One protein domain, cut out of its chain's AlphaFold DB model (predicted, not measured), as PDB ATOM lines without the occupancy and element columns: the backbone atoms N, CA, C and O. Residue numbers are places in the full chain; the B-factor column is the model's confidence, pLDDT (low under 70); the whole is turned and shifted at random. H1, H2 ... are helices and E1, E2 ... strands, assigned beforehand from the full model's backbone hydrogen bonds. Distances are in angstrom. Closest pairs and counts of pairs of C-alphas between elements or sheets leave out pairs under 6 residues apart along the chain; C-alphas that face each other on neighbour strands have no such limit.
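What this domain is: This is residues 8 to 125 of the 126 residues of the protein "Protein-L-isoaspartate(D-aspartate) O-methyltransferase" of Streptomyces sp. SID1034 (UniProt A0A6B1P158). Two small strand hairpins, E3 with E4 and E1 with E2, come together through E1 and E3 at one end of the domain, and the helical hairpin of H1 and H2 makes the other end. H4 lies between these two ends, packing on H1 and on E2, while H5 follows E4 back to the helical end. The printed part has 118 residues with five named helices and four named strands, in the order H1 H2 H3 E1 E2 H4 E3 E4 H5. Each sheet has two antiparallel strands, and the class is mixed, helices and strands. The whole is compact, with a radius of gyration of the C-alphas of 15.0 A and spans of 44 by 32 by 24 A.

Where its parts are: Strand E3 is residues 89 to 93, 11.4 A long, and E4 is residues 109 to 113, 11.5 A long. E1 is residues 54 to 56 and E2 residues 68 to 70. H4 is residues 75 to 82, 10.4 A long. H1, residues 8 to 25, is the longest helix at 25.6 A, and begins at C-alpha 8, (34.535, -46.518, -10.384). H2 is residues 36 to 44, 12.5 A long, and H3 is residues 47 to 50. H5, residues 116 to 124, is 12.2 A long and ends at C-alpha 124, (25.978, -41.822, -40.617).

How they stand to each other: The hairpin E3 and E4 is antiparallel at 149 degrees, with N 89 and O 113 at 3.0 A, within hydrogen-bond range. The hairpin E1 and E2 is antiparallel at 155 degrees, with N 69 and O 55 at 2.8 A. The closest C-alphas of E1 and E3, Trp 56 and Ile 90, are 4.9 A apart. The closest C-alphas of E2 and H4, Ile 69 and Trp 78, are 5.8 A apart. H1 touches H4 with residues 9 to 16 alone, closest C-alphas Ala 13 and Leu 79 at 6.6 A, at a shallow tilt of 21 degrees, the same way. H1 and H2, a helical hairpin, touch at Arg 17 and Leu 43, C-alphas 6.4 A apart, at a shallow tilt of 21 degrees, opposite ways. H2 and H5 only just touch, with 3 pairs of C-alphas within 8 A, the closest Leu 38 and His 124 at 7.2 A. H3 and H4 only just touch, also with 3 pairs, the closest Glu 48 and Val 82 at 6.3 A. In H1, H2, H4 and H5 every O i to N i+4 pair is within hydrogen-bond range; H3 is too short for one.

The domain as a whole: The C-alphas of Gly 34 and Asp 102, the two farthest apart, are 44.7 A apart. The printed part has no cut. The links E1 to E2 and E3 to E4 are long. Residues 28 to 30 have pLDDT under 70.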
ATOM      1  N   SER A   8      34.632 -45.179  -9.799       88.88
ATOM      2  CA  SER A   8      34.535 -46.518 -10.384       88.88
ATOM      3  C   SER A   8      33.420 -46.639 -11.429       88.88
ATOM      4  O   SER A   8      33.589 -47.352 -12.418       88.88
ATOM      5  N   LEU A   9      32.302 -45.924 -11.262       93.50
ATOM      6  CA  LEU A   9      31.211 -45.893 -12.239       93.50
ATOM      7  C   LEU A   9      31.560 -45.012 -13.436       93.50
ATOM      8  O   LEU A   9      31.233 -45.377 -14.563       93.50
ATOM      9  N   ALA A  10      32.265 -43.902 -13.211       94.44
ATOM     10  CA  ALA A  10      32.758 -43.054 -14.294       94.44
ATOM     11  C   ALA A  10      33.751 -43.806 -15.197       94.44
ATOM     12  O   ALA A  10      33.601 -43.786 -16.419       94.44
ATOM     13  N   SER A  11      34.716 -44.529 -14.608       96.19
ATOM     14  CA  SER A  11      35.635 -45.393 -15.367       96.19
ATOM     15  C   SER A  11      34.876 -46.497 -16.104       96.19
ATOM     16  O   SER A  11      35.084 -46.697 -17.297       96.19
ATOM     17  N   LEU A  12      33.930 -47.165 -15.433       97.44
ATOM     18  CA  LEU A  12      33.117 -48.207 -16.060       97.44
ATOM     19  C   LEU A  12      32.309 -47.674 -17.252       97.44
ATOM     20  O   LEU A  12      32.192 -48.359 -18.263       97.44
ATOM     21  N   ALA A  13      31.747 -46.469 -17.156       98.06
ATOM     22  CA  ALA A  13      31.009 -45.854 -18.253       98.06
ATOM     23  C   ALA A  13      31.915 -45.580 -19.464       98.06
ATOM     24  O   ALA A  13      31.511 -45.834 -20.599       98.06
ATOM     25  N   GLN A  14      33.147 -45.117 -19.233       98.19
ATOM     26  CA  GLN A  14      34.144 -44.936 -20.292       98.19
ATOM     27  C   GLN A  14      34.508 -46.270 -20.955       98.19
ATOM     28  O   GLN A  14      34.490 -46.361 -22.185       98.19
ATOM     29  N   ASP A  15      34.753 -47.314 -20.158       98.38
ATOM     30  CA  ASP A  15      35.094 -48.650 -20.654       98.38
ATOM     31  C   ASP A  15      33.948 -49.260 -21.475       98.38
ATOM     32  O   ASP A  15      34.161 -49.769 -22.576       98.38
ATOM     33  N   LEU A  16      32.710 -49.164 -20.980       98.56
ATOM     34  CA  LEU A  16      31.520 -49.662 -21.674       98.56
ATOM     35  C   LEU A  16      31.245 -48.891 -22.968       98.56
ATOM     36  O   LEU A  16      30.895 -49.500 -23.978       98.56
ATOM     37  N   ARG A  17      31.446 -47.569 -22.976       98.44
ATOM     38  CA  ARG A  17      31.332 -46.748 -24.188       98.44
ATOM     39  C   ARG A  17      32.366 -47.144 -25.232       98.44
ATOM     40  O   ARG A  17      32.022 -47.292 -26.403       98.44
ATOM     41  N   ALA A  18      33.617 -47.338 -24.817       98.00
ATOM     42  CA  ALA A  18      34.687 -47.779 -25.701       98.00
ATOM     43  C   ALA A  18      34.410 -49.183 -26.265       98.00
ATOM     44  O   ALA A  18      34.567 -49.397 -27.467       98.00
ATOM     45  N   ALA A  19      33.932 -50.108 -25.427       97.75
ATOM     46  CA  ALA A  19      33.548 -51.453 -25.846       97.75
ATOM     47  C   ALA A  19      32.368 -51.437 -26.830       97.75
ATOM     48  O   ALA A  19      32.431 -52.085 -27.871       97.75
ATOM     49  N   CYS A  20      31.330 -50.640 -26.552       97.19
ATOM     50  CA  CYS A  20      30.205 -50.444 -27.464       97.19
ATOM     51  C   CYS A  20      30.679 -49.897 -28.818       97.19
ATOM     52  O   CYS A  20      30.246 -50.385 -29.859       97.19
ATOM     53  N   ALA A  21      31.581 -48.911 -28.824       95.69
ATOM     54  CA  ALA A  21      32.126 -48.364 -30.062       95.69
ATOM     55  C   ALA A  21      32.916 -49.418 -30.857       95.69
ATOM     56  O   ALA A  21      32.743 -49.524 -32.067       95.69
ATOM     57  N   ALA A  22      33.732 -50.225 -30.174       94.44
ATOM     58  CA  ALA A  22      34.497 -51.301 -30.800       94.44
ATOM     59  C   ALA A  22      33.595 -52.402 -31.390       94.44
ATOM     60  O   ALA A  22      33.888 -52.917 -32.467       94.44
ATOM     61  N   GLU A  23      32.484 -52.748 -30.729       93.81
ATOM     62  CA  GLU A  23      31.515 -53.703 -31.282       93.81
ATOM     63  C   GLU A  23      30.830 -53.150 -32.541       93.81
ATOM     64  O   GLU A  23      30.641 -53.876 -33.518       93.81
ATOM     65  N   LEU A  24      30.485 -51.860 -32.543       92.38
ATOM     66  CA  LEU A  24      29.911 -51.199 -33.715       92.38
ATOM     67  C   LEU A  24      30.921 -51.110 -34.874       92.38
ATOM     68  O   LEU A  24      30.535 -51.321 -36.021       92.38
ATOM     69  N   ASP A  25      32.209 -50.869 -34.599       88.62
ATOM     70  CA  ASP A  25      33.290 -50.885 -35.605       88.62
ATOM     71  C   ASP A  25      33.449 -52.260 -36.279       88.62
ATOM     72  O   ASP A  25      33.793 -52.343 -37.457       88.62
ATOM     73  N   ALA A  26      33.207 -53.352 -35.545       85.69
ATOM     74  CA  ALA A  26      33.387 -54.712 -36.050       85.69
ATOM     75  C   ALA A  26      32.322 -55.143 -37.077       85.69
ATOM     76  O   ALA A  26      32.460 -56.198 -37.703       85.69
ATOM     77  N   ARG A  27      31.246 -54.368 -37.260       72.69
ATOM     78  CA  ARG A  27      30.164 -54.708 -38.192       72.69
ATOM     79  C   ARG A  27      30.456 -54.160 -39.601       72.69
ATOM     80  O   ARG A  27      30.875 -53.013 -39.749       72.69
ATOM     81  N   PRO A  28      30.221 -54.955 -40.663       63.75
ATOM     82  CA  PRO A  28      30.737 -54.672 -42.006       63.75
ATOM     83  C   PRO A  28      30.084 -53.482 -42.731       63.75
ATOM     84  O   PRO A  28      30.659 -52.973 -43.691       63.75
ATOM     85  N   VAL A  29      28.898 -53.028 -42.308       63.22
ATOM     86  CA  VAL A  29      28.155 -51.922 -42.938       63.22
ATOM     87  C   VAL A  29      27.424 -51.122 -41.856       63.22
ATOM     88  O   VAL A  29      26.893 -51.722 -40.928       63.22
ATOM     89  N   GLY A  30      27.358 -49.792 -41.998       62.34
ATOM     90  CA  GLY A  30      26.313 -48.976 -41.364       62.34
ATOM     91  C   GLY A  30      26.715 -48.036 -40.229       62.34
ATOM     92  O   GLY A  30      26.049 -47.029 -40.066       62.34
ATOM     93  N   HIS A  31      27.819 -48.254 -39.513       77.25
ATOM     94  CA  HIS A  31      28.081 -47.482 -38.289       77.25
ATOM     95  C   HIS A  31      29.057 -46.311 -38.498       77.25
ATOM     96  O   HIS A  31      28.740 -45.293 -39.109       77.25
ATOM     97  N   PHE A  32      30.295 -46.454 -38.026       85.25
ATOM     98  CA  PHE A  32      31.316 -45.407 -38.118       85.25
ATOM     99  C   PHE A  32      32.087 -45.390 -39.446       85.25
ATOM    100  O   PHE A  32      32.914 -44.501 -39.662       85.25
ATOM    101  N   ASN A  33      31.864 -46.368 -40.331       82.00
ATOM    102  CA  ASN A  33      32.658 -46.542 -41.549       82.00
ATOM    103  C   ASN A  33      32.655 -45.261 -42.408       82.00
ATOM    104  O   ASN A  33      31.614 -44.661 -42.629       82.00
ATOM    105  N   GLY A  34      33.822 -44.786 -42.849       83.88
ATOM    106  CA  GLY A  34      33.934 -43.531 -43.608       83.88
ATOM    107  C   GLY A  34      33.530 -42.253 -42.848       83.88
ATOM    108  O   GLY A  34      33.509 -41.179 -43.449       83.88
ATOM    109  N   ARG A  35      33.232 -42.336 -41.541       90.81
ATOM    110  CA  ARG A  35      32.745 -41.236 -40.689       90.81
ATOM    111  C   ARG A  35      33.541 -41.141 -39.369       90.81
ATOM    112  O   ARG A  35      32.980 -41.347 -38.294       90.81
ATOM    113  N   PRO A  36      34.843 -40.783 -39.398       91.44
ATOM    114  CA  PRO A  36      35.674 -40.714 -38.186       91.44
ATOM    115  C   PRO A  36      35.132 -39.742 -37.126       91.44
ATOM    116  O   PRO A  36      35.241 -40.015 -35.930       91.44
ATOM    117  N   TRP A  37      34.486 -38.653 -37.554       94.31
ATOM    118  CA  TRP A  37      33.856 -37.681 -36.656       94.31
ATOM    119  C   TRP A  37      32.744 -38.308 -35.802       94.31
ATOM    120  O   TRP A  37      32.585 -37.947 -34.639       94.31
ATOM    121  N   LEU A  38      31.986 -39.262 -36.355       94.69
ATOM    122  CA  LEU A  38      30.857 -39.887 -35.668       94.69
ATOM    123  C   LEU A  38      31.354 -40.795 -34.544       94.69
ATOM    124  O   LEU A  38      30.788 -40.809 -33.452       94.69
ATOM    125  N   ARG A  39      32.470 -41.488 -34.784       94.94
ATOM    126  CA  ARG A  39      33.153 -42.294 -33.771       94.94
ATOM    127  C   ARG A  39      33.712 -41.435 -32.641       94.94
ATOM    128  O   ARG A  39      33.549 -41.776 -31.472       94.94
ATOM    129  N   GLU A  40      34.353 -40.317 -32.979       96.50
ATOM    130  CA  GLU A  40      34.855 -39.361 -31.985       96.50
ATOM    131  C   GLU A  40      33.710 -38.792 -31.136       96.50
ATOM    132  O   GLU A  40      33.790 -38.792 -29.906       96.50
ATOM    133  N   ALA A  41      32.617 -38.370 -31.779       96.69
ATOM    134  CA  ALA A  41      31.432 -37.868 -31.094       96.69
ATOM    135  C   ALA A  41      30.834 -38.923 -30.153       96.69
ATOM    136  O   ALA A  41      30.569 -38.620 -28.989       96.69
ATOM    137  N   PHE A  42      30.696 -40.169 -30.618       96.88
ATOM    138  CA  PHE A  42      30.190 -41.273 -29.805       96.88
ATOM    139  C   PHE A  42      31.041 -41.506 -28.553       96.88
ATOM    140  O   PHE A  42      30.494 -41.666 -27.469       96.88
ATOM    141  N   LEU A  43      32.373 -41.482 -28.675       97.62
ATOM    142  CA  LEU A  43      33.282 -41.668 -27.540       97.62
ATOM    143  C   LEU A  43      33.285 -40.477 -26.573       97.62
ATOM    144  O   LEU A  43      33.490 -40.655 -25.371       97.62
ATOM    145  N   ARG A  44      33.042 -39.261 -27.064       97.69
ATOM    146  CA  ARG A  44      33.085 -38.042 -26.250       97.69
ATOM    147  C   ARG A  44      31.791 -37.781 -25.480       97.69
ATOM    148  O   ARG A  44      31.856 -37.277 -24.360       97.69
ATOM    149  N   VAL A  45      30.634 -38.102 -26.056       97.25
ATOM    150  CA  VAL A  45      29.327 -37.759 -25.478       97.25
ATOM    151  C   VAL A  45      28.873 -38.818 -24.463       97.25
ATOM    152  O   VAL A  45      28.702 -39.980 -24.831       97.25
ATOM    153  N   PRO A  46      28.629 -38.448 -23.190       96.94
ATOM    154  CA  PRO A  46      28.134 -39.370 -22.177       96.94
ATOM    155  C   PRO A  46      26.653 -39.667 -22.338       96.94
ATOM    156  O   PRO A  46      25.801 -38.998 -21.759       96.94
ATOM    157  N   ARG A  47      26.354 -40.703 -23.126       97.38
ATOM    158  CA  ARG A  47      24.995 -41.200 -23.362       97.38
ATOM    159  C   ARG A  47      24.223 -41.441 -22.063       97.38
ATOM    160  O   ARG A  47      23.036 -41.145 -22.009       97.38
ATOM    161  N   GLU A  48      24.897 -41.916 -21.020       97.88
ATOM    162  CA  GLU A  48      24.334 -42.162 -19.694       97.88
ATOM    163  C   GLU A  48      23.737 -40.905 -19.043       97.88
ATOM    164  O   GLU A  48      22.826 -41.013 -18.239       97.88
ATOM    165  N   HIS A  49      24.158 -39.695 -19.414       97.50
ATOM    166  CA  HIS A  49      23.555 -38.471 -18.868       97.50
ATOM    167  C   HIS A  49      22.181 -38.143 -19.471       97.50
ATOM    168  O   HIS A  49      21.487 -37.271 -18.958       97.50
ATOM    169  N   PHE A  50      21.796 -38.819 -20.556       97.31
ATOM    170  CA  PHE A  50      20.553 -38.572 -21.292       97.31
ATOM    171  C   PHE A  50      19.537 -39.711 -21.144       97.31
ATOM    172  O   PHE A  50      18.475 -39.673 -21.762       97.31
ATOM    173  N   VAL A  51      19.860 -40.736 -20.353       98.12
ATOM    174  CA  VAL A  51      18.975 -41.869 -20.078       98.12
ATOM    175  C   VAL A  51      18.313 -41.658 -18.713       98.12
ATOM    176  O   VAL A  51      19.019 -41.304 -17.769       98.12
ATOM    177  N   PRO A  52      16.991 -41.879 -18.575       98.06
ATOM    178  CA  PRO A  52      16.327 -41.840 -17.276       98.06
ATOM    179  C   PRO A  52      16.921 -42.839 -16.280       98.06
ATOM    180  O   PRO A  52      17.379 -43.921 -16.655       98.06
ATOM    181  N   ASP A  53      16.859 -42.504 -14.993       98.38
ATOM    182  CA  ASP A  53      17.396 -43.368 -13.937       98.38
ATOM    183  C   ASP A  53      16.677 -44.724 -13.867       98.38
ATOM    184  O   ASP A  53      17.298 -45.721 -13.510       98.38
ATOM    185  N   GLN A  54      15.405 -44.780 -14.264       98.50
ATOM    186  CA  GLN A  54      14.603 -46.000 -14.320       98.50
ATOM    187  C   GLN A  54      14.116 -46.256 -15.744       98.50
ATOM    188  O   GLN A  54      13.529 -45.381 -16.382       98.50
ATOM    189  N   VAL A  55      14.364 -47.465 -16.240       98.38
ATOM    190  CA  VAL A  55      13.955 -47.917 -17.577       98.38
ATOM    191  C   VAL A  55      13.542 -49.382 -17.527       98.38
ATOM    192  O   VAL A  55      14.139 -50.159 -16.780       98.38
ATOM    193  N   TRP A  56      12.581 -49.800 -18.351       98.69
ATOM    194  CA  TRP A  56      12.315 -51.232 -18.524       98.69
ATOM    195  C   TRP A  56      13.295 -51.844 -19.521       98.69
ATOM    196  O   TRP A  56      13.624 -51.262 -20.562       98.69
ATOM    197  N   TRP A  57      13.746 -53.057 -19.208       98.19
ATOM    198  CA  TRP A  57      14.526 -53.853 -20.142       98.19
ATOM    199  C   TRP A  57      13.614 -54.425 -21.241       98.19
ATOM    200  O   TRP A  57      12.603 -55.058 -20.926       98.19
ATOM    201  N   PRO A  58      13.959 -54.266 -22.533       96.75
ATOM    202  CA  PRO A  58      13.074 -54.624 -23.642       96.75
ATOM    203  C   PRO A  58      12.879 -56.133 -23.807       96.75
ATOM    204  O   PRO A  58      12.001 -56.553 -24.550       96.75
ATOM    205  N   THR A  59      13.695 -56.965 -23.159       96.69
ATOM    206  CA  THR A  59      13.553 -58.425 -23.190       96.69
ATOM    207  C   THR A  59      12.875 -58.888 -21.911       96.69
ATOM    208  O   THR A  59      13.352 -58.580 -20.818       96.69
ATOM    209  N   ALA A  60      11.774 -59.623 -22.050       96.81
ATOM    210  CA  ALA A  60      11.101 -60.226 -20.911       96.81
ATOM    211  C   ALA A  60      12.013 -61.262 -20.235       96.81
ATOM    212  O   ALA A  60      12.842 -61.897 -20.898       96.81
ATOM    213  N   ARG A  61      11.880 -61.424 -18.917       95.94
ATOM    214  CA  ARG A  61      12.503 -62.545 -18.198       95.94
ATOM    215  C   ARG A  61      11.629 -63.798 -18.323       95.94
ATOM    216  O   ARG A  61      10.597 -63.783 -18.989       95.94
ATOM    217  N   ASP A  62      12.036 -64.881 -17.665       97.00
ATOM    218  CA  ASP A  62      11.326 -66.169 -17.681       97.00
ATOM    219  C   ASP A  62       9.889 -66.089 -17.128       97.00
ATOM    220  O   ASP A  62       9.072 -66.966 -17.400       97.00
ATOM    221  N   ASP A  63       9.564 -65.033 -16.376       97.19
ATOM    222  CA  ASP A  63       8.214 -64.727 -15.889       97.19
ATOM    223  C   ASP A  63       7.320 -64.037 -16.936       97.19
ATOM    224  O   ASP A  63       6.158 -63.752 -16.658       97.19
ATOM    225  N   GLY A  64       7.842 -63.773 -18.136       97.81
ATOM    226  CA  GLY A  64       7.134 -63.070 -19.204       97.81
ATOM    227  C   GLY A  64       7.047 -61.558 -19.004       97.81
ATOM    228  O   GLY A  64       6.437 -60.883 -19.829       97.81
ATOM    229  N   LEU A  65       7.672 -61.010 -17.956       98.38
ATOM    230  CA  LEU A  65       7.604 -59.591 -17.627       98.38
ATOM    231  C   LEU A  65       8.886 -58.861 -18.025       98.38
ATOM    232  O   LEU A  65      10.003 -59.381 -17.942       98.38
ATOM    233  N   HIS A  66       8.730 -57.602 -18.409       98.31
ATOM    234  CA  HIS A  66       9.818 -56.660 -18.605       98.31
ATOM    235  C   HIS A  66      10.148 -56.003 -17.278       98.31
ATOM    236  O   HIS A  66       9.305 -55.346 -16.679       98.31
ATOM    237  N   HIS A  67      11.374 -56.193 -16.797       98.06
ATOM    238  CA  HIS A  67      11.788 -55.695 -15.487       98.06
ATOM    239  C   HIS A  67      12.418 -54.312 -15.590       98.06
ATOM    240  O   HIS A  67      13.213 -54.054 -16.498       98.06
ATOM    241  N   VAL A  68      12.120 -53.469 -14.603       98.38
ATOM    242  CA  VAL A  68      12.787 -52.180 -14.419       98.38
ATOM    243  C   VAL A  68      14.243 -52.404 -14.014       98.38
ATOM    244  O   VAL A  68      14.583 -53.306 -13.240       98.38
ATOM    245  N   ILE A  69      15.122 -51.584 -14.575       98.06
ATOM    246  CA  ILE A  69      16.497 -51.416 -14.135       98.06
ATOM    247  C   ILE A  69      16.617 -49.990 -13.606       98.06
ATOM    248  O   ILE A  69      16.458 -49.036 -14.365       98.06
ATOM    249  N   ASP A  70      16.925 -49.873 -12.320       98.06
ATOM    250  CA  ASP A  70      17.114 -48.602 -11.629       98.06
ATOM    251  C   ASP A  70      18.618 -48.298 -11.465       98.06
ATOM    252  O   ASP A  70      19.418 -49.163 -11.080       98.06
ATOM    253  N   ARG A  71      19.017 -47.068 -11.792       97.94
ATOM    254  CA  ARG A  71      20.384 -46.549 -11.684       97.94
ATOM    255  C   ARG A  71      20.877 -46.456 -10.242       97.94
ATOM    256  O   ARG A  71      22.051 -46.717 -10.000       97.94
ATOM    257  N   HIS A  72      20.025 -46.076  -9.304       97.00
ATOM    258  CA  HIS A  72      20.343 -45.928  -7.886       97.00
ATOM    259  C   HIS A  72      20.427 -47.286  -7.189       97.00
ATOM    260  O   HIS A  72      21.304 -47.488  -6.350       97.00
ATOM    261  N   GLU A  73      19.592 -48.253  -7.580       96.81
ATOM    262  CA  GLU A  73      19.630 -49.605  -7.002       96.81
ATOM    263  C   GLU A  73      20.691 -50.507  -7.647       96.81
ATOM    264  O   GLU A  73      21.386 -51.276  -6.976       96.81
ATOM    265  N   ARG A  74      20.816 -50.453  -8.980       96.88
ATOM    266  CA  ARG A  74      21.681 -51.341  -9.769       96.88
ATOM    267  C   ARG A  74      22.512 -50.555 -10.793       96.88
ATOM    268  O   ARG A  74      22.493 -50.903 -11.980       96.88
ATOM    269  N   PRO A  75      23.353 -49.593 -10.363       97.62
ATOM    270  CA  PRO A  75      24.060 -48.658 -11.252       97.62
ATOM    271  C   PRO A  75      24.889 -49.349 -12.335       97.62
ATOM    272  O   PRO A  75      24.883 -48.954 -13.499       97.62
ATOM    273  N   ARG A  76      25.580 -50.437 -11.978       97.56
ATOM    274  CA  ARG A  76      26.390 -51.210 -12.932       97.56
ATOM    275  C   ARG A  76      25.543 -51.952 -13.965       97.56
ATOM    276  O   ARG A  76      25.978 -52.095 -15.101       97.56
ATOM    277  N   ALA A  77      24.373 -52.465 -13.578       97.50
ATOM    278  CA  ALA A  77      23.476 -53.153 -14.507       97.50
ATOM    279  C   ALA A  77      22.801 -52.148 -15.447       97.50
ATOM    280  O   ALA A  77      22.746 -52.387 -16.650       97.50
ATOM    281  N   TRP A  78      22.383 -51.004 -14.905       98.44
ATOM    282  CA  TRP A  78      21.849 -49.888 -15.673       98.44
ATOM    283  C   TRP A  78      22.862 -49.382 -16.712       98.44
ATOM    284  O   TRP A  78      22.552 -49.368 -17.900       98.44
ATOM    285  N   LEU A  79      24.113 -49.108 -16.313       98.31
ATOM    286  CA  LEU A  79      25.170 -48.670 -17.240       98.31
ATOM    287  C   LEU A  79      25.458 -49.691 -18.347       98.31
ATOM    288  O   LEU A  79      25.644 -49.314 -19.503       98.31
ATOM    289  N   LYS A  80      25.476 -50.989 -18.016       98.06
ATOM    290  CA  LYS A  80      25.610 -52.051 -19.024       98.06
ATOM    291  C   LYS A  80      24.459 -52.020 -20.029       98.06
ATOM    292  O   LYS A  80      24.702 -52.196 -21.216       98.06
ATOM    293  N   GLY A  81      23.235 -51.756 -19.570       98.06
ATOM    294  CA  GLY A  81      22.076 -51.576 -20.441       98.06
ATOM    295  C   GLY A  81      22.204 -50.362 -21.364       98.06
ATOM    296  O   GLY A  81      21.978 -50.492 -22.562       98.06
ATOM    297  N   VAL A  82      22.639 -49.209 -20.838       98.50
ATOM    298  CA  VAL A  82      22.863 -47.961 -21.608       98.50
ATOM    299  C   VAL A  82      23.785 -48.168 -22.807       98.50
ATOM    300  O   VAL A  82      23.553 -47.585 -23.871       98.50
ATOM    301  N   TYR A  83      24.816 -48.991 -22.627       98.25
ATOM    302  CA  TYR A  83      25.848 -49.254 -23.625       98.25
ATOM    303  C   TYR A  83      25.700 -50.595 -24.349       98.25
ATOM    304  O   TYR A  83      26.595 -50.967 -25.103       98.25
ATOM    305  N   GLN A  84      24.574 -51.296 -24.187       97.50
ATOM    306  CA  GLN A  84      24.282 -52.485 -24.982       97.50
ATOM    307  C   GLN A  84      23.945 -52.061 -26.427       97.50
ATOM    308  O   GLN A  84      22.902 -51.438 -26.645       97.50
ATOM    309  N   PRO A  85      24.761 -52.403 -27.446       95.19
ATOM    310  CA  PRO A  85      24.671 -51.750 -28.758       95.19
ATOM    311  C   PRO A  85      23.328 -51.932 -29.468       95.19
ATOM    312  O   PRO A  85      22.861 -51.024 -30.154       95.19
ATOM    313  N   GLY A  86      22.711 -53.105 -29.295       94.38
ATOM    314  CA  GLY A  86      21.458 -53.494 -29.945       94.38
ATOM    315  C   GLY A  86      20.200 -53.371 -29.083       94.38
ATOM    316  O   GLY A  86      19.126 -53.698 -29.577       94.38
ATOM    317  N   ALA A  87      20.298 -52.930 -27.825       95.69
ATOM    318  CA  ALA A  87      19.133 -52.822 -26.947       95.69
ATOM    319  C   ALA A  87      18.642 -51.375 -26.847       95.69
ATOM    320  O   ALA A  87      19.414 -50.455 -26.579       95.69
ATOM    321  N   SER A  88      17.343 -51.180 -27.062       97.25
ATOM    322  CA  SER A  88      16.667 -49.938 -26.684       97.25
ATOM    323  C   SER A  88      16.344 -49.971 -25.191       97.25
ATOM    324  O   SER A  88      16.142 -51.044 -24.629       97.25
ATOM    325  N   LEU A  89      16.260 -48.810 -24.548       98.31
ATOM    326  CA  LEU A  89      15.822 -48.702 -23.155       98.31
ATOM    327  C   LEU A  89      14.419 -48.121 -23.118       98.31
ATOM    328  O   LEU A  89      14.209 -47.007 -23.594       98.31
ATOM    329  N   ILE A  90      13.461 -48.882 -22.597       98.50
ATOM    330  CA  ILE A  90      12.055 -48.491 -22.632       98.50
ATOM    331  C   ILE A  90      11.806 -47.437 -21.559       98.50
ATOM    332  O   ILE A  90      12.145 -47.637 -20.392       98.50
ATOM    333  N   THR A  91      11.207 -46.325 -21.968       98.06
ATOM    334  CA  THR A  91      10.942 -45.166 -21.107       98.06
ATOM    335  C   THR A  91       9.458 -44.916 -20.894       98.06
ATOM    336  O   THR A  91       9.103 -44.185 -19.977       98.06
ATOM    337  N   GLN A  92       8.589 -45.507 -21.720       98.25
ATOM    338  CA  GLN A  92       7.144 -45.362 -21.585       98.25
ATOM    339  C   GLN A  92       6.422 -46.653 -21.971       98.25
ATOM    340  O   GLN A  92       6.663 -47.230 -23.039       98.25
ATOM    341  N   VAL A  93       5.486 -47.059 -21.119       98.56
ATOM    342  CA  VAL A  93       4.633 -48.239 -21.271       98.56
ATOM    343  C   VAL A  93       3.171 -47.795 -21.205       98.56
ATOM    344  O   VAL A  93       2.832 -46.926 -20.404       98.56
ATOM    345  N   ALA A  94       2.324 -48.360 -22.071       97.81
ATOM    346  CA  ALA A  94       0.887 -48.072 -22.140       97.81
ATOM    347  C   ALA A  94       0.560 -46.563 -22.121       97.81
ATOM    348  O   ALA A  94      -0.243 -46.102 -21.315       97.81
ATOM    349  N   ASP A  95       1.246 -45.781 -22.963       97.38
ATOM    350  CA  ASP A  95       1.104 -44.319 -23.057       97.38
ATOM    351  C   ASP A  95       1.292 -43.577 -21.718       97.38
ATOM    352  O   ASP A  95       0.723 -42.513 -21.484       97.38
ATOM    353  N   GLY A  96       2.114 -44.143 -20.830       97.19
ATOM    354  CA  GLY A  96       2.414 -43.589 -19.509       97.19
ATOM    355  C   GLY A  96       1.436 -44.022 -18.417       97.19
ATOM    356  O   GLY A  96       1.530 -43.525 -17.297       97.19
ATOM    357  N   ALA A  97       0.507 -44.939 -18.701       97.88
ATOM    358  CA  ALA A  97      -0.398 -45.480 -17.688       97.88
ATOM    359  C   ALA A  97       0.306 -46.411 -16.685       97.88
ATOM    360  O   ALA A  97      -0.182 -46.563 -15.571       97.88
ATOM    361  N   VAL A  98       1.433 -47.016 -17.080       98.06
ATOM    362  CA  VAL A  98       2.292 -47.826 -16.205       98.06
ATOM    363  C   VAL A  98       3.560 -47.037 -15.914       98.06
ATOM    364  O   VAL A  98       4.262 -46.624 -16.842       98.06
ATOM    365  N   GLN A  99       3.845 -46.826 -14.634       97.75
ATOM    366  CA  GLN A  99       5.033 -46.136 -14.149       97.75
ATOM    367  C   GLN A  99       6.105 -47.145 -13.706       97.75
ATOM    368  O   GLN A  99       5.767 -48.273 -13.341       97.75
ATOM    369  N   PRO A 100       7.404 -46.791 -13.724       96.62
ATOM    370  CA  PRO A 100       8.462 -47.701 -13.276       96.62
ATOM    371  C   PRO A 100       8.259 -48.234 -11.849       96.62
ATOM    372  O   PRO A 100       8.543 -49.402 -11.586       96.62
ATOM    373  N   GLU A 101       7.705 -47.424 -10.945       96.06
ATOM    374  CA  GLU A 101       7.378 -47.820  -9.571       96.06
ATOM    375  C   GLU A 101       6.303 -48.915  -9.460       96.06
ATOM    376  O   GLU A 101       6.253 -49.605  -8.439       96.06
ATOM    377  N   ASP A 102       5.492 -49.129 -10.501       96.94
ATOM    378  CA  ASP A 102       4.536 -50.244 -10.566       96.94
ATOM    379  C   ASP A 102       5.250 -51.594 -10.774       96.94
ATOM    380  O   ASP A 102       4.673 -52.662 -10.551       96.94
ATOM    381  N   GLY A 103       6.530 -51.556 -11.163       95.88
ATOM    382  CA  GLY A 103       7.402 -52.715 -11.283       95.88
ATOM    383  C   GLY A 103       7.377 -53.382 -12.665       95.88
ATOM    384  O   GLY A 103       7.223 -52.720 -13.699       95.88
ATOM    385  N   PRO A 104       7.639 -54.703 -12.724       97.94
ATOM    386  CA  PRO A 104       7.678 -55.435 -13.983       97.94
ATOM    387  C   PRO A 104       6.317 -55.492 -14.684       97.94
ATOM    388  O   PRO A 104       5.283 -55.612 -14.035       97.94
ATOM    389  N   THR A 105       6.315 -55.453 -16.017       98.31
ATOM    390  CA  THR A 105       5.081 -55.350 -16.813       98.31
ATOM    391  C   THR A 105       5.150 -56.153 -18.112       98.31
ATOM    392  O   THR A 105       6.229 -56.342 -18.669       98.31
ATOM    393  N   ASP A 106       4.001 -56.614 -18.602       98.06
ATOM    394  CA  ASP A 106       3.807 -57.208 -19.935       98.06
ATOM    395  C   ASP A 106       3.101 -56.245 -20.911       98.06
ATOM    396  O   ASP A 106       2.786 -56.608 -22.047       98.06
ATOM    397  N   GLN A 107       2.826 -55.015 -20.469       98.38
ATOM    398  CA  GLN A 107       2.055 -54.049 -21.238       98.38
ATOM    399  C   GLN A 107       2.860 -53.481 -22.425       98.38
ATOM    400  O   GLN A 107       4.094 -53.442 -22.391       98.38
ATOM    401  N   PRO A 108       2.183 -52.992 -23.483       97.88
ATOM    402  CA  PRO A 108       2.851 -52.512 -24.689       97.88
ATOM    403  C   PRO A 108       3.795 -51.329 -24.452       97.88
ATOM    404  O   PRO A 108       3.465 -50.362 -23.759       97.88
ATOM    405  N   PHE A 109       4.951 -51.357 -25.112       98.31
ATOM    406  CA  PHE A 109       5.890 -50.239 -25.127       98.31
ATOM    407  C   PHE A 109       5.418 -49.137 -26.063       98.31
ATOM    408  O   PHE A 109       4.947 -49.403 -27.167       98.31
ATOM    409  N   THR A 110       5.598 -47.892 -25.638       98.06
ATOM    410  CA  THR A 110       5.132 -46.713 -26.386       98.06
ATOM    411  C   THR A 110       6.234 -45.678 -26.605       98.06
ATOM    412  O   THR A 110       6.154 -44.898 -27.549       98.06
ATOM    413  N   SER A 111       7.317 -45.712 -25.816       98.06
ATOM    414  CA  SER A 111       8.523 -44.914 -26.066       98.06
ATOM    415  C   SER A 111       9.784 -45.593 -25.536       98.06
ATOM    416  O   SER A 111       9.742 -46.371 -24.576       98.06
ATOM    417  N   ALA A 112      10.917 -45.300 -26.176       97.94
ATOM    418  CA  ALA A 112      12.217 -45.823 -25.792       97.94
ATOM    419  C   ALA A 112      13.363 -44.906 -26.233       97.94
ATOM    420  O   ALA A 112      13.302 -44.247 -27.272       97.94
ATOM    421  N   VAL A 113      14.468 -44.958 -25.494       98.00
ATOM    422  CA  VAL A 113      15.775 -44.501 -25.968       98.00
ATOM    423  C   VAL A 113      16.289 -45.543 -26.966       98.00
ATOM    424  O   VAL A 113      16.595 -46.676 -26.584       98.00
ATOM    425  N   SER A 114      16.368 -45.178 -28.249       96.62
ATOM    426  CA  SER A 114      16.814 -46.068 -29.335       96.62
ATOM    427  C   SER A 114      18.205 -46.632 -29.078       96.62
ATOM    428  O   SER A 114      19.066 -45.904 -28.586       96.62
ATOM    429  N   CYS A 115      18.457 -47.886 -29.451       95.31
ATOM    430  CA  CYS A 115      19.769 -48.511 -29.286       95.31
ATOM    431  C   CYS A 115      20.899 -47.749 -30.006       95.31
ATOM    432  O   CYS A 115      20.674 -47.043 -30.996       95.31
ATOM    433  N   SER A 116      22.131 -47.895 -29.510       95.50
ATOM    434  CA  SER A 116      23.303 -47.193 -30.049       95.50
ATOM    435  C   SER A 116      23.526 -47.480 -31.534       95.50
ATOM    436  O   SER A 116      23.829 -46.554 -32.279       95.50
ATOM    437  N   ALA A 117      23.327 -48.728 -31.973       93.75
ATOM    438  CA  ALA A 117      23.478 -49.112 -33.376       93.75
ATOM    439  C   ALA A 117      22.566 -48.288 -34.299       93.75
ATOM    440  O   ALA A 117      23.046 -47.695 -35.258       93.75
ATOM    441  N   VAL A 118      21.278 -48.165 -33.958       92.69
ATOM    442  CA  VAL A 118      20.304 -47.405 -34.760       92.69
ATOM    443  C   VAL A 118      20.638 -45.914 -34.790       92.69
ATOM    444  O   VAL A 118      20.562 -45.296 -35.847       92.69
ATOM    445  N   VAL A 119      21.029 -45.322 -33.656       93.12
ATOM    446  CA  VAL A 119      21.392 -43.893 -33.604       93.12
ATOM    447  C   VAL A 119      22.609 -43.605 -34.480       93.12
ATOM    448  O   VAL A 119      22.614 -42.627 -35.224       93.12
ATOM    449  N   VAL A 120      23.634 -44.455 -34.413       93.62
ATOM    450  CA  VAL A 120      24.839 -44.302 -35.235       93.62
ATOM    451  C   VAL A 120      24.500 -44.474 -36.718       93.62
ATOM    452  O   VAL A 120      24.926 -43.645 -37.518       93.62
ATOM    453  N   ASP A 121      23.667 -45.452 -37.076       91.00
ATOM    454  CA  ASP A 121      23.207 -45.650 -38.458       91.00
ATOM    455  C   ASP A 121      22.443 -44.429 -38.989       91.00
ATOM    456  O   ASP A 121      22.653 -44.011 -40.125       91.00
ATOM    457  N   MET A 122      21.582 -43.811 -38.174       91.31
ATOM    458  CA  MET A 122      20.860 -42.593 -38.561       91.31
ATOM    459  C   MET A 122      21.805 -41.407 -38.786       91.31
ATOM    460  O   MET A 122      21.661 -40.680 -39.767       91.31
ATOM    461  N   LEU A 123      22.781 -41.212 -37.895       91.75
ATOM    462  CA  LEU A 123      23.740 -40.105 -37.979       91.75
ATOM    463  C   LEU A 123      24.776 -40.288 -39.096       91.75
ATOM    464  O   LEU A 123      25.333 -39.302 -39.568       91.75
ATOM    465  N   HIS A 124      25.038 -41.521 -39.535       89.31
ATOM    466  CA  HIS A 124      25.978 -41.822 -40.617       89.31
ATOM    467  C   HIS A 124      25.632 -41.109 -41.938       89.31
ATOM    468  O   HIS A 124      26.529 -40.754 -42.716       89.31
ATOM    469  N   TYR A 125      24.335 -40.914 -42.189       85.75
ATOM    470  CA  TYR A 125      23.805 -40.298 -43.406       85.75
ATOM    471  C   TYR A 125      23.653 -38.772 -43.329       85.75
ATOM    472  O   TYR A 125      23.178 -38.175 -44.296       85.75
TER     473      TYR A 125